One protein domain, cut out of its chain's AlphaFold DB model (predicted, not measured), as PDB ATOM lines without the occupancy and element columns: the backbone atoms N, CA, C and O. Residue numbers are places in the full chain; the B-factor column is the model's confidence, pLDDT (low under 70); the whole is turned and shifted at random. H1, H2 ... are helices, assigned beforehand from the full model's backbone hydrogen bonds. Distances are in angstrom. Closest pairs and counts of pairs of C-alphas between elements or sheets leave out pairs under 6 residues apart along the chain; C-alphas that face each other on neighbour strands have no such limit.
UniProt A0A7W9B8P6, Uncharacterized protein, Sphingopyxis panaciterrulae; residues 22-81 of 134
ATOM      1  N   ASP A  22     154.888 173.257 173.732       93.75
ATOM      2  CA  ASP A  22     154.297 173.626 175.018       93.75
ATOM      3  C   ASP A  22     155.195 173.263 176.196       93.75
ATOM      4  O   ASP A  22     155.446 174.094 177.068       93.75
ATOM      5  N   ALA A  23     155.740 172.047 176.213       93.81
ATOM      6  CA  ALA A  23     156.663 171.659 177.270       93.81
ATOM      7  C   ALA A  23     158.001 172.413 177.160       93.81
ATOM      8  O   ALA A  23     158.509 172.859 178.190       93.81
ATOM      9  N   ARG A  24     158.498 172.712 175.947       94.44
ATOM     10  CA  ARG A  24     159.629 173.644 175.770       94.44
ATOM     11  C   ARG A  24     159.347 175.026 176.356       94.44
ATOM     12  O   ARG A  24     160.214 175.608 177.005       94.44
ATOM     13  N   ARG A  25     158.153 175.574 176.116       94.06
ATOM     14  CA  ARG A  25     157.758 176.887 176.635       94.06
ATOM     15  C   ARG A  25     157.698 176.888 178.160       94.06
ATOM     16  O   ARG A  25     158.282 177.781 178.768       94.06
ATOM     17  N   ARG A  26     157.092 175.865 178.768       93.69
ATOM     18  CA  ARG A  26     157.065 175.694 180.230       93.69
ATOM     19  C   ARG A  26     158.466 175.567 180.822       93.69
ATOM     20  O   ARG A  26     158.779 176.271 181.775       93.69
ATOM     21  N   LEU A  27     159.339 174.759 180.214       92.88
ATOM     22  CA  LEU A  27     160.743 174.663 180.624       92.88
ATOM     23  C   LEU A  27     161.431 176.032 180.567       92.88
ATOM     24  O   LEU A  27     162.113 176.427 181.509       92.88
ATOM     25  N   ARG A  28     161.211 176.793 179.490       91.38
ATOM     26  CA  ARG A  28     161.767 178.141 179.341       91.38
ATOM     27  C   ARG A  28     161.256 179.106 180.412       91.38
ATOM     28  O   ARG A  28     162.054 179.891 180.914       91.38
ATOM     29  N   ILE A  29     159.974 179.052 180.773       91.81
ATOM     30  CA  ILE A  29     159.418 179.839 181.886       91.81
ATOM     31  C   ILE A  29     160.140 179.478 183.187       91.81
ATOM     32  O   ILE A  29     160.663 180.372 183.849       91.81
ATOM     33  N   THR A  30     160.253 178.186 183.510       91.38
ATOM     34  CA  THR A  30     160.952 177.711 184.713       91.38
ATOM     35  C   THR A  30     162.391 178.217 184.778       91.38
ATOM     36  O   THR A  30     162.817 178.723 185.814       91.38
ATOM     37  N   LEU A  31     163.132 178.141 183.668       90.19
ATOM     38  CA  LEU A  31     164.510 178.629 183.596       90.19
ATOM     39  C   LEU A  31     164.593 180.148 183.783       90.19
ATOM     40  O   LEU A  31     165.443 180.626 184.523       90.19
ATOM     41  N   LEU A  32     163.699 180.917 183.156       88.62
ATOM     42  CA  LEU A  32     163.673 182.377 183.294       88.62
ATOM     43  C   LEU A  32     163.253 182.846 184.694       88.62
ATOM     44  O   LEU A  32     163.590 183.960 185.080       88.62
ATOM     45  N   ARG A  33     162.508 182.022 185.436       87.06
ATOM     46  CA  ARG A  33     162.115 182.281 186.829       87.06
ATOM     47  C   ARG A  33     163.123 181.759 187.848       87.06
ATOM     48  O   ARG A  33     162.957 182.008 189.041       87.06
ATOM     49  N   HIS A  34     164.149 181.032 187.411       88.88
ATOM     50  CA  HIS A  34     165.159 180.512 188.314       88.88
ATOM     51  C   HIS A  34     165.924 181.664 188.974       88.88
ATOM     52  O   HIS A  34     166.376 182.584 188.298       88.88
ATOM     53  N   LYS A  35     166.097 181.595 190.298       83.31
ATOM     54  CA  LYS A  35     166.685 182.665 191.128       83.31
ATOM     55  C   LYS A  35     168.073 183.133 190.666       83.31
ATOM     56  O   LYS A  35     168.414 184.295 190.842       83.31
ATOM     57  N   ASP A  36     168.844 182.225 190.072       84.31
ATOM     58  CA  ASP A  36     170.222 182.481 189.638       84.31
ATOM     59  C   ASP A  36     170.300 182.992 188.186       84.31
ATOM     60  O   ASP A  36     171.383 183.271 187.676       84.31
ATOM     61  N   VAL A  37     169.160 183.119 187.498       80.31
ATOM     62  CA  VAL A  37     169.084 183.684 186.150       80.31
ATOM     63  C   VAL A  37     168.730 185.162 186.259       80.31
ATOM     64  O   VAL A  37     167.643 185.526 186.701       80.31
ATOM     65  N   ALA A  38     169.642 186.028 185.813       73.12
ATOM     66  CA  ALA A  38     169.410 187.468 185.724       73.12
ATOM     67  C   ALA A  38     168.429 187.788 184.579       73.12
ATOM     68  O   ALA A  38     168.822 188.208 183.490       73.12
ATOM     69  N   ALA A  39     167.140 187.547 184.808       67.62
ATOM     70  CA  ALA A  39     166.075 187.902 183.884       67.62
ATOM     71  C   ALA A  39     165.500 189.293 184.224       67.62
ATOM     72  O   ALA A  39     165.345 189.626 185.400       67.62
ATOM     73  N   PRO A  40     165.139 190.116 183.220       67.19
ATOM     74  CA  PRO A  40     164.418 191.365 183.457       67.19
ATOM     75  C   PRO A  40     163.109 191.122 184.226       67.19
ATOM     76  O   PRO A  40     162.360 190.208 183.879       67.19
ATOM     77  N   ALA A  41     162.815 191.971 185.220       58.19
ATOM     78  CA  ALA A  41     161.640 191.847 186.098       58.19
ATOM     79  C   ALA A  41     160.297 191.867 185.343       58.19
ATOM     80  O   ALA A  41     159.377 191.145 185.713       58.19
ATOM     81  N   HIS A  42     160.217 192.649 184.260       59.31
ATOM     82  CA  HIS A  42     159.155 192.584 183.259       59.31
ATOM     83  C   HIS A  42     159.779 192.197 181.933       59.31
ATOM     84  O   HIS A  42     160.556 192.953 181.349       59.31
ATOM     85  N   GLY A  43     159.499 190.980 181.490       71.12
ATOM     86  CA  GLY A  43     160.330 190.376 180.467       71.12
ATOM     87  C   GLY A  43     159.693 189.185 179.767       71.12
ATOM     88  O   GLY A  43     158.474 188.999 179.795       71.12
ATOM     89  N   PRO A  44     160.520 188.361 179.104       80.44
ATOM     90  CA  PRO A  44     160.044 187.228 178.319       80.44
ATOM     91  C   PRO A  44     159.241 186.213 179.147       80.44
ATOM     92  O   PRO A  44     158.340 185.596 178.592       80.44
ATOM     93  N   ALA A  45     159.499 186.074 180.453       86.00
ATOM     94  CA  ALA A  45     158.745 185.163 181.321       86.00
ATOM     95  C   ALA A  45     157.260 185.557 181.433       86.00
ATOM     96  O   ALA A  45     156.397 184.738 181.130       86.00
ATOM     97  N   ASP A  46     156.963 186.822 181.753       89.56
ATOM     98  CA  ASP A  46     155.585 187.320 181.905       89.56
ATOM     99  C   ASP A  46     154.764 187.146 180.616       89.56
ATOM    100  O   ASP A  46     153.571 186.829 180.648       89.56
ATOM    101  N   ARG A  47     155.395 187.352 179.449       90.88
ATOM    102  CA  ARG A  47     154.741 187.143 178.149       90.88
ATOM    103  C   ARG A  47     154.454 185.664 177.893       90.88
ATOM    104  O   ARG A  47     153.369 185.344 177.416       90.88
ATOM    105  N   LEU A  48     155.398 184.774 178.200       93.12
ATOM    106  CA  LEU A  48     155.214 183.333 178.003       93.12
ATOM    107  C   LEU A  48     154.164 182.756 178.962       93.12
ATOM    108  O   LEU A  48     153.339 181.960 178.529       93.12
ATOM    109  N   GLU A  49     154.127 183.204 180.217       93.75
ATOM    110  CA  GLU A  49     153.088 182.820 181.185       93.75
ATOM    111  C   GLU A  49     151.700 183.313 180.764       93.75
ATOM    112  O   GLU A  49     150.709 182.588 180.877       93.75
ATOM    113  N   ARG A  50     151.619 184.539 180.228       94.50
ATOM    114  CA  ARG A  50     150.380 185.056 179.638       94.50
ATOM    115  C   ARG A  50     149.928 184.193 178.467       94.50
ATOM    116  O   ARG A  50     148.745 183.874 178.386       94.50
ATOM    117  N   LEU A  51     150.850 183.830 177.578       95.50
ATOM    118  CA  LEU A  51     150.562 182.954 176.449       95.50
ATOM    119  C   LEU A  51     150.087 181.572 176.917       95.50
ATOM    120  O   LEU A  51     149.098 181.084 176.386       95.50
ATOM    121  N   ASP A  52     150.703 180.977 177.941       95.06
ATOM    122  CA  ASP A  52     150.212 179.726 178.540       95.06
ATOM    123  C   ASP A  52     148.773 179.870 179.045       95.06
ATOM    124  O   ASP A  52     147.913 179.070 178.695       95.06
ATOM    125  N   ALA A  53     148.464 180.936 179.790       95.38
ATOM    126  CA  ALA A  53     147.103 181.168 180.272       95.38
ATOM    127  C   ALA A  53     146.081 181.359 179.135       95.38
ATOM    128  O   ALA A  53     144.931 180.944 179.278       95.38
ATOM    129  N   LEU A  54     146.484 181.975 178.018       96.62
ATOM    130  CA  LEU A  54     145.651 182.109 176.819       96.62
ATOM    131  C   LEU A  54     145.417 180.755 176.136       96.62
ATOM    132  O   LEU A  54     144.290 180.450 175.752       96.62
ATOM    133  N   LEU A  55     146.463 179.938 175.994       95.06
ATOM    134  CA  LEU A  55     146.388 178.627 175.344       95.06
ATOM    135  C   LEU A  55     145.620 177.595 176.181       95.06
ATOM    136  O   LEU A  55     144.959 176.738 175.603       95.06
ATOM    137  N   ASP A  56     145.672 177.704 177.510       93.62
ATOM    138  CA  ASP A  56     144.911 176.865 178.447       93.62
ATOM    139  C   ASP A  56     143.451 177.338 178.625       93.62
ATOM    140  O   ASP A  56     142.692 176.740 179.384       93.62
ATOM    141  N   GLY A  57     143.058 178.464 178.013       93.69
ATOM    142  CA  GLY A  57     141.722 179.055 178.174       93.69
ATOM    143  C   GLY A  57     141.466 179.728 179.531       93.69
ATOM    144  O   GLY A  57     140.365 180.216 179.778       93.69
ATOM    145  N   ARG A  58     142.477 179.822 180.404       96.56
ATOM    146  CA  ARG A  58     142.407 180.536 181.697       96.56
ATOM    147  C   ARG A  58     142.281 182.051 181.530       96.56
ATOM    148  O   ARG A  58     141.920 182.755 182.471       96.56
ATOM    149  N   ARG A  59     142.609 182.564 180.344       95.69
ATOM    150  CA  ARG A  59     142.514 183.975 179.973       95.69
ATOM    151  C   ARG A  59     141.894 184.113 178.586       95.69
ATOM    152  O   ARG A  59     142.214 183.350 177.683       95.69
ATOM    153  N   THR A  60     141.074 185.145 178.396       95.75
ATOM    154  CA  THR A  60     140.580 185.540 177.073       95.75
ATOM    155  C   THR A  60     141.548 186.517 176.387       95.75
ATOM    156  O   THR A  60     142.137 187.375 177.057       95.75
ATOM    157  N   PRO A  61     141.744 186.422 175.060       95.88
ATOM    158  CA  PRO A  61     142.607 187.346 174.329       95.88
ATOM    159  C   PRO A  61     141.980 188.742 174.281       95.88
ATOM    160  O   PRO A  61     140.878 188.923 173.760       95.88
ATOM    161  N   GLN A  62     142.695 189.740 174.798       96.19
ATOM    162  CA  GLN A  62     142.205 191.120 174.902       96.19
ATOM    163  C   GLN A  62     142.822 192.027 173.839       96.19
ATOM    164  O   GLN A  62     142.206 193.002 173.416       96.19
ATOM    165  N   THR A  63     144.032 191.702 173.388       95.81
ATOM    166  CA  THR A  63     144.805 192.527 172.458       95.81
ATOM    167  C   THR A  63     145.040 191.823 171.124       95.81
ATOM    168  O   THR A  63     144.940 190.600 171.013       95.81
ATOM    169  N   LEU A  64     145.395 192.596 170.091       96.50
ATOM    170  CA  LEU A  64     145.871 192.029 168.825       96.50
ATOM    171  C   LEU A  64     147.118 191.161 169.048       96.50
ATOM    172  O   LEU A  64     147.232 190.095 168.450       96.50
ATOM    173  N   GLN A  65     148.010 191.586 169.948       94.06
ATOM    174  CA  GLN A  65     149.215 190.834 170.283       94.06
ATOM    175  C   GLN A  65     148.892 189.460 170.880       94.06
ATOM    176  O   GLN A  65     149.505 188.482 170.470       94.06
ATOM    177  N   ASP A  66     147.902 189.361 171.777       95.56
ATOM    178  CA  ASP A  66     147.475 188.074 172.350       95.56
ATOM    179  C   ASP A  66     147.019 187.108 171.246       95.56
ATOM    180  O   ASP A  66     147.424 185.947 171.217       95.56
ATOM    181  N   ARG A  67     146.212 187.596 170.295       96.62
ATOM    182  CA  ARG A  67     145.718 186.781 169.172       96.62
ATOM    183  C   ARG A  67     146.851 186.331 168.251       96.62
ATOM    184  O   ARG A  67     146.845 185.188 167.802       96.62
ATOM    185  N   LEU A  68     147.820 187.209 167.982       96.56
ATOM    186  CA  LEU A  68     149.004 186.872 167.190       96.56
ATOM    187  C   LEU A  68     149.878 185.833 167.896       96.56
ATOM    188  O   LEU A  68     150.293 184.866 167.262       96.56
ATOM    189  N   ASP A  69     150.117 185.989 169.198       95.00
ATOM    190  CA  ASP A  69     150.916 185.047 169.983       95.00
ATOM    191  C   ASP A  69     150.257 183.659 170.015       95.00
ATOM    192  O   ASP A  69     150.930 182.651 169.797       95.00
ATOM    193  N   MET A  70     148.931 183.600 170.186       96.69
ATOM    194  CA  MET A  70     148.168 182.352 170.091       96.69
ATOM    195  C   MET A  70     148.257 181.721 168.696       96.69
ATOM    196  O   MET A  70     148.496 180.519 168.580       96.69
ATOM    197  N   ALA A  71     148.099 182.514 167.631       96.81
ATOM    198  CA  ALA A  71     148.190 182.022 166.257       96.81
ATOM    199  C   ALA A  71     149.590 181.471 165.935       96.81
ATOM    200  O   ALA A  71     149.713 180.420 165.305       96.81
ATOM    201  N   LEU A  72     150.649 182.141 166.400       95.88
ATOM    202  CA  LEU A  72     152.029 181.675 166.251       95.88
ATOM    203  C   LEU A  72     152.283 180.388 167.034       95.88
ATOM    204  O   LEU A  72     152.882 179.463 166.488       95.88
ATOM    205  N   ALA A  73     151.791 180.292 168.269       95.50
ATOM    206  CA  ALA A  73     151.901 179.072 169.060       95.50
ATOM    207  C   ALA A  73     151.173 177.898 168.393       95.50
ATOM    208  O   ALA A  73     151.715 176.797 168.319       95.50
ATOM    209  N   GLN A  74     149.978 178.129 167.840       95.44
ATOM    210  CA  GLN A  74     149.252 177.094 167.108       95.44
ATOM    211  C   GLN A  74     149.973 176.690 165.820       95.44
ATOM    212  O   GLN A  74     150.051 175.505 165.499       95.44
ATOM    213  N   ARG A  75     150.554 177.653 165.098       95.44
ATOM    214  CA  ARG A  75     151.397 177.361 163.937       95.44
ATOM    215  C   ARG A  75     152.606 176.512 164.326       95.44
ATOM    216  O   ARG A  75     152.931 175.586 163.594       95.44
ATOM    217  N   GLU A  76     153.253 176.797 165.456       92.94
ATOM    218  CA  GLU A  76     154.378 175.991 165.943       92.94
ATOM    219  C   GLU A  76     153.937 174.576 166.348       92.94
ATOM    220  O   GLU A  76     154.642 173.621 166.040       92.94
ATOM    221  N   ARG A  77     152.764 174.422 166.979       93.44
ATOM    222  CA  ARG A  77     152.171 173.107 167.299       93.44
ATOM    223  C   ARG A  77     151.910 172.258 166.060       93.44
ATOM    224  O   ARG A  77     152.094 171.050 166.112       93.44
ATOM    225  N   ASN A  78     151.495 172.892 164.968       92.12
ATOM    226  CA  ASN A  78     151.177 172.208 163.717       92.12
ATOM    227  C   ASN A  78     152.411 171.969 162.830       92.12
ATOM    228  O   ASN A  78     152.309 171.286 161.813       92.12
ATOM    229  N   ALA A  79     153.556 172.573 163.153       90.00
ATOM    230  CA  ALA A  79     154.774 172.394 162.382       90.00
ATOM    231  C   ALA A  79     155.420 171.043 162.703       90.00
ATOM    232  O   ALA A  79     155.423 170.600 163.852       90.00
ATOM    233  N   ALA A  80     156.040 170.424 161.695       90.31
ATOM    234  CA  ALA A  80     156.904 169.277 161.933       90.31
ATOM    235  C   ALA A  80     157.998 169.661 162.950       90.31
ATOM    236  O   ALA A  80     158.553 170.768 162.869       90.31
ATOM    237  N   PRO A  81     158.332 168.780 163.909       90.25
ATOM    238  CA  PRO A  81     159.364 169.074 164.892       90.25
ATOM    239  C   PRO A  81     160.693 169.359 164.191       90.25
ATOM    240  O   PRO A  81     161.364 170.330 164.530       90.25
TER     241      PRO A  81
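This is residues 22 to 81 of the 134 residues of an uncharacterized protein of Sphingopyxis panaciterrulae (UniProt A0A7W9B8P6). The longest helix, H3, stands across the open end of a helical hairpin made by H1 and H2, with the end of H2 meeting it. The loop that joins H1 to H2 is at the hairpin's other end. The printed part has 60 residues with three named helices in the order H1, H2, H3 and no named strand: all helix. It is only just compact, close to loose, with a radius of gyration of the C-alphas of 12.3 A and spans of 33 by 29 by 17 A.

Find C-alpha 64 at (145.871, 192.029, 168.825); from there H3, residues 64 to 78, runs 21.1 A to C-alpha 78 at (151.177, 172.208, 163.717). H2 is residues 44 to 55, 16.4 A. H1, residues 22 to 32, 15.3 A, begins at (154.297, 173.626, 175.018).

Look at residues 66 to 70 of H3, which touch residues 51 to 55 of H2; the closest C-alphas, of Leu 55 and Met 70, are 6.7 A apart. The two helices are about perpendicular, at 76 degrees. Residues 44 to 49 of H2 touch H1, closest at the C-alphas of Ile 29 and Ala 45, 5.4 A. This hairpin has a shallow tilt of 30 degrees, opposite ways. H1 and H3 are only just apart, closest 8.0 A. In H1, H2 and H3 every O i to N i+4 pair is within hydrogen-bond range.

The C-alphas farthest apart, of Asp 36 and Asn 78, are 33.8 A apart. The printed part has no cut. The link from H1 to H2 is long, 11 residues; within it, residues 39 to 42 are under 70 in pLDDT.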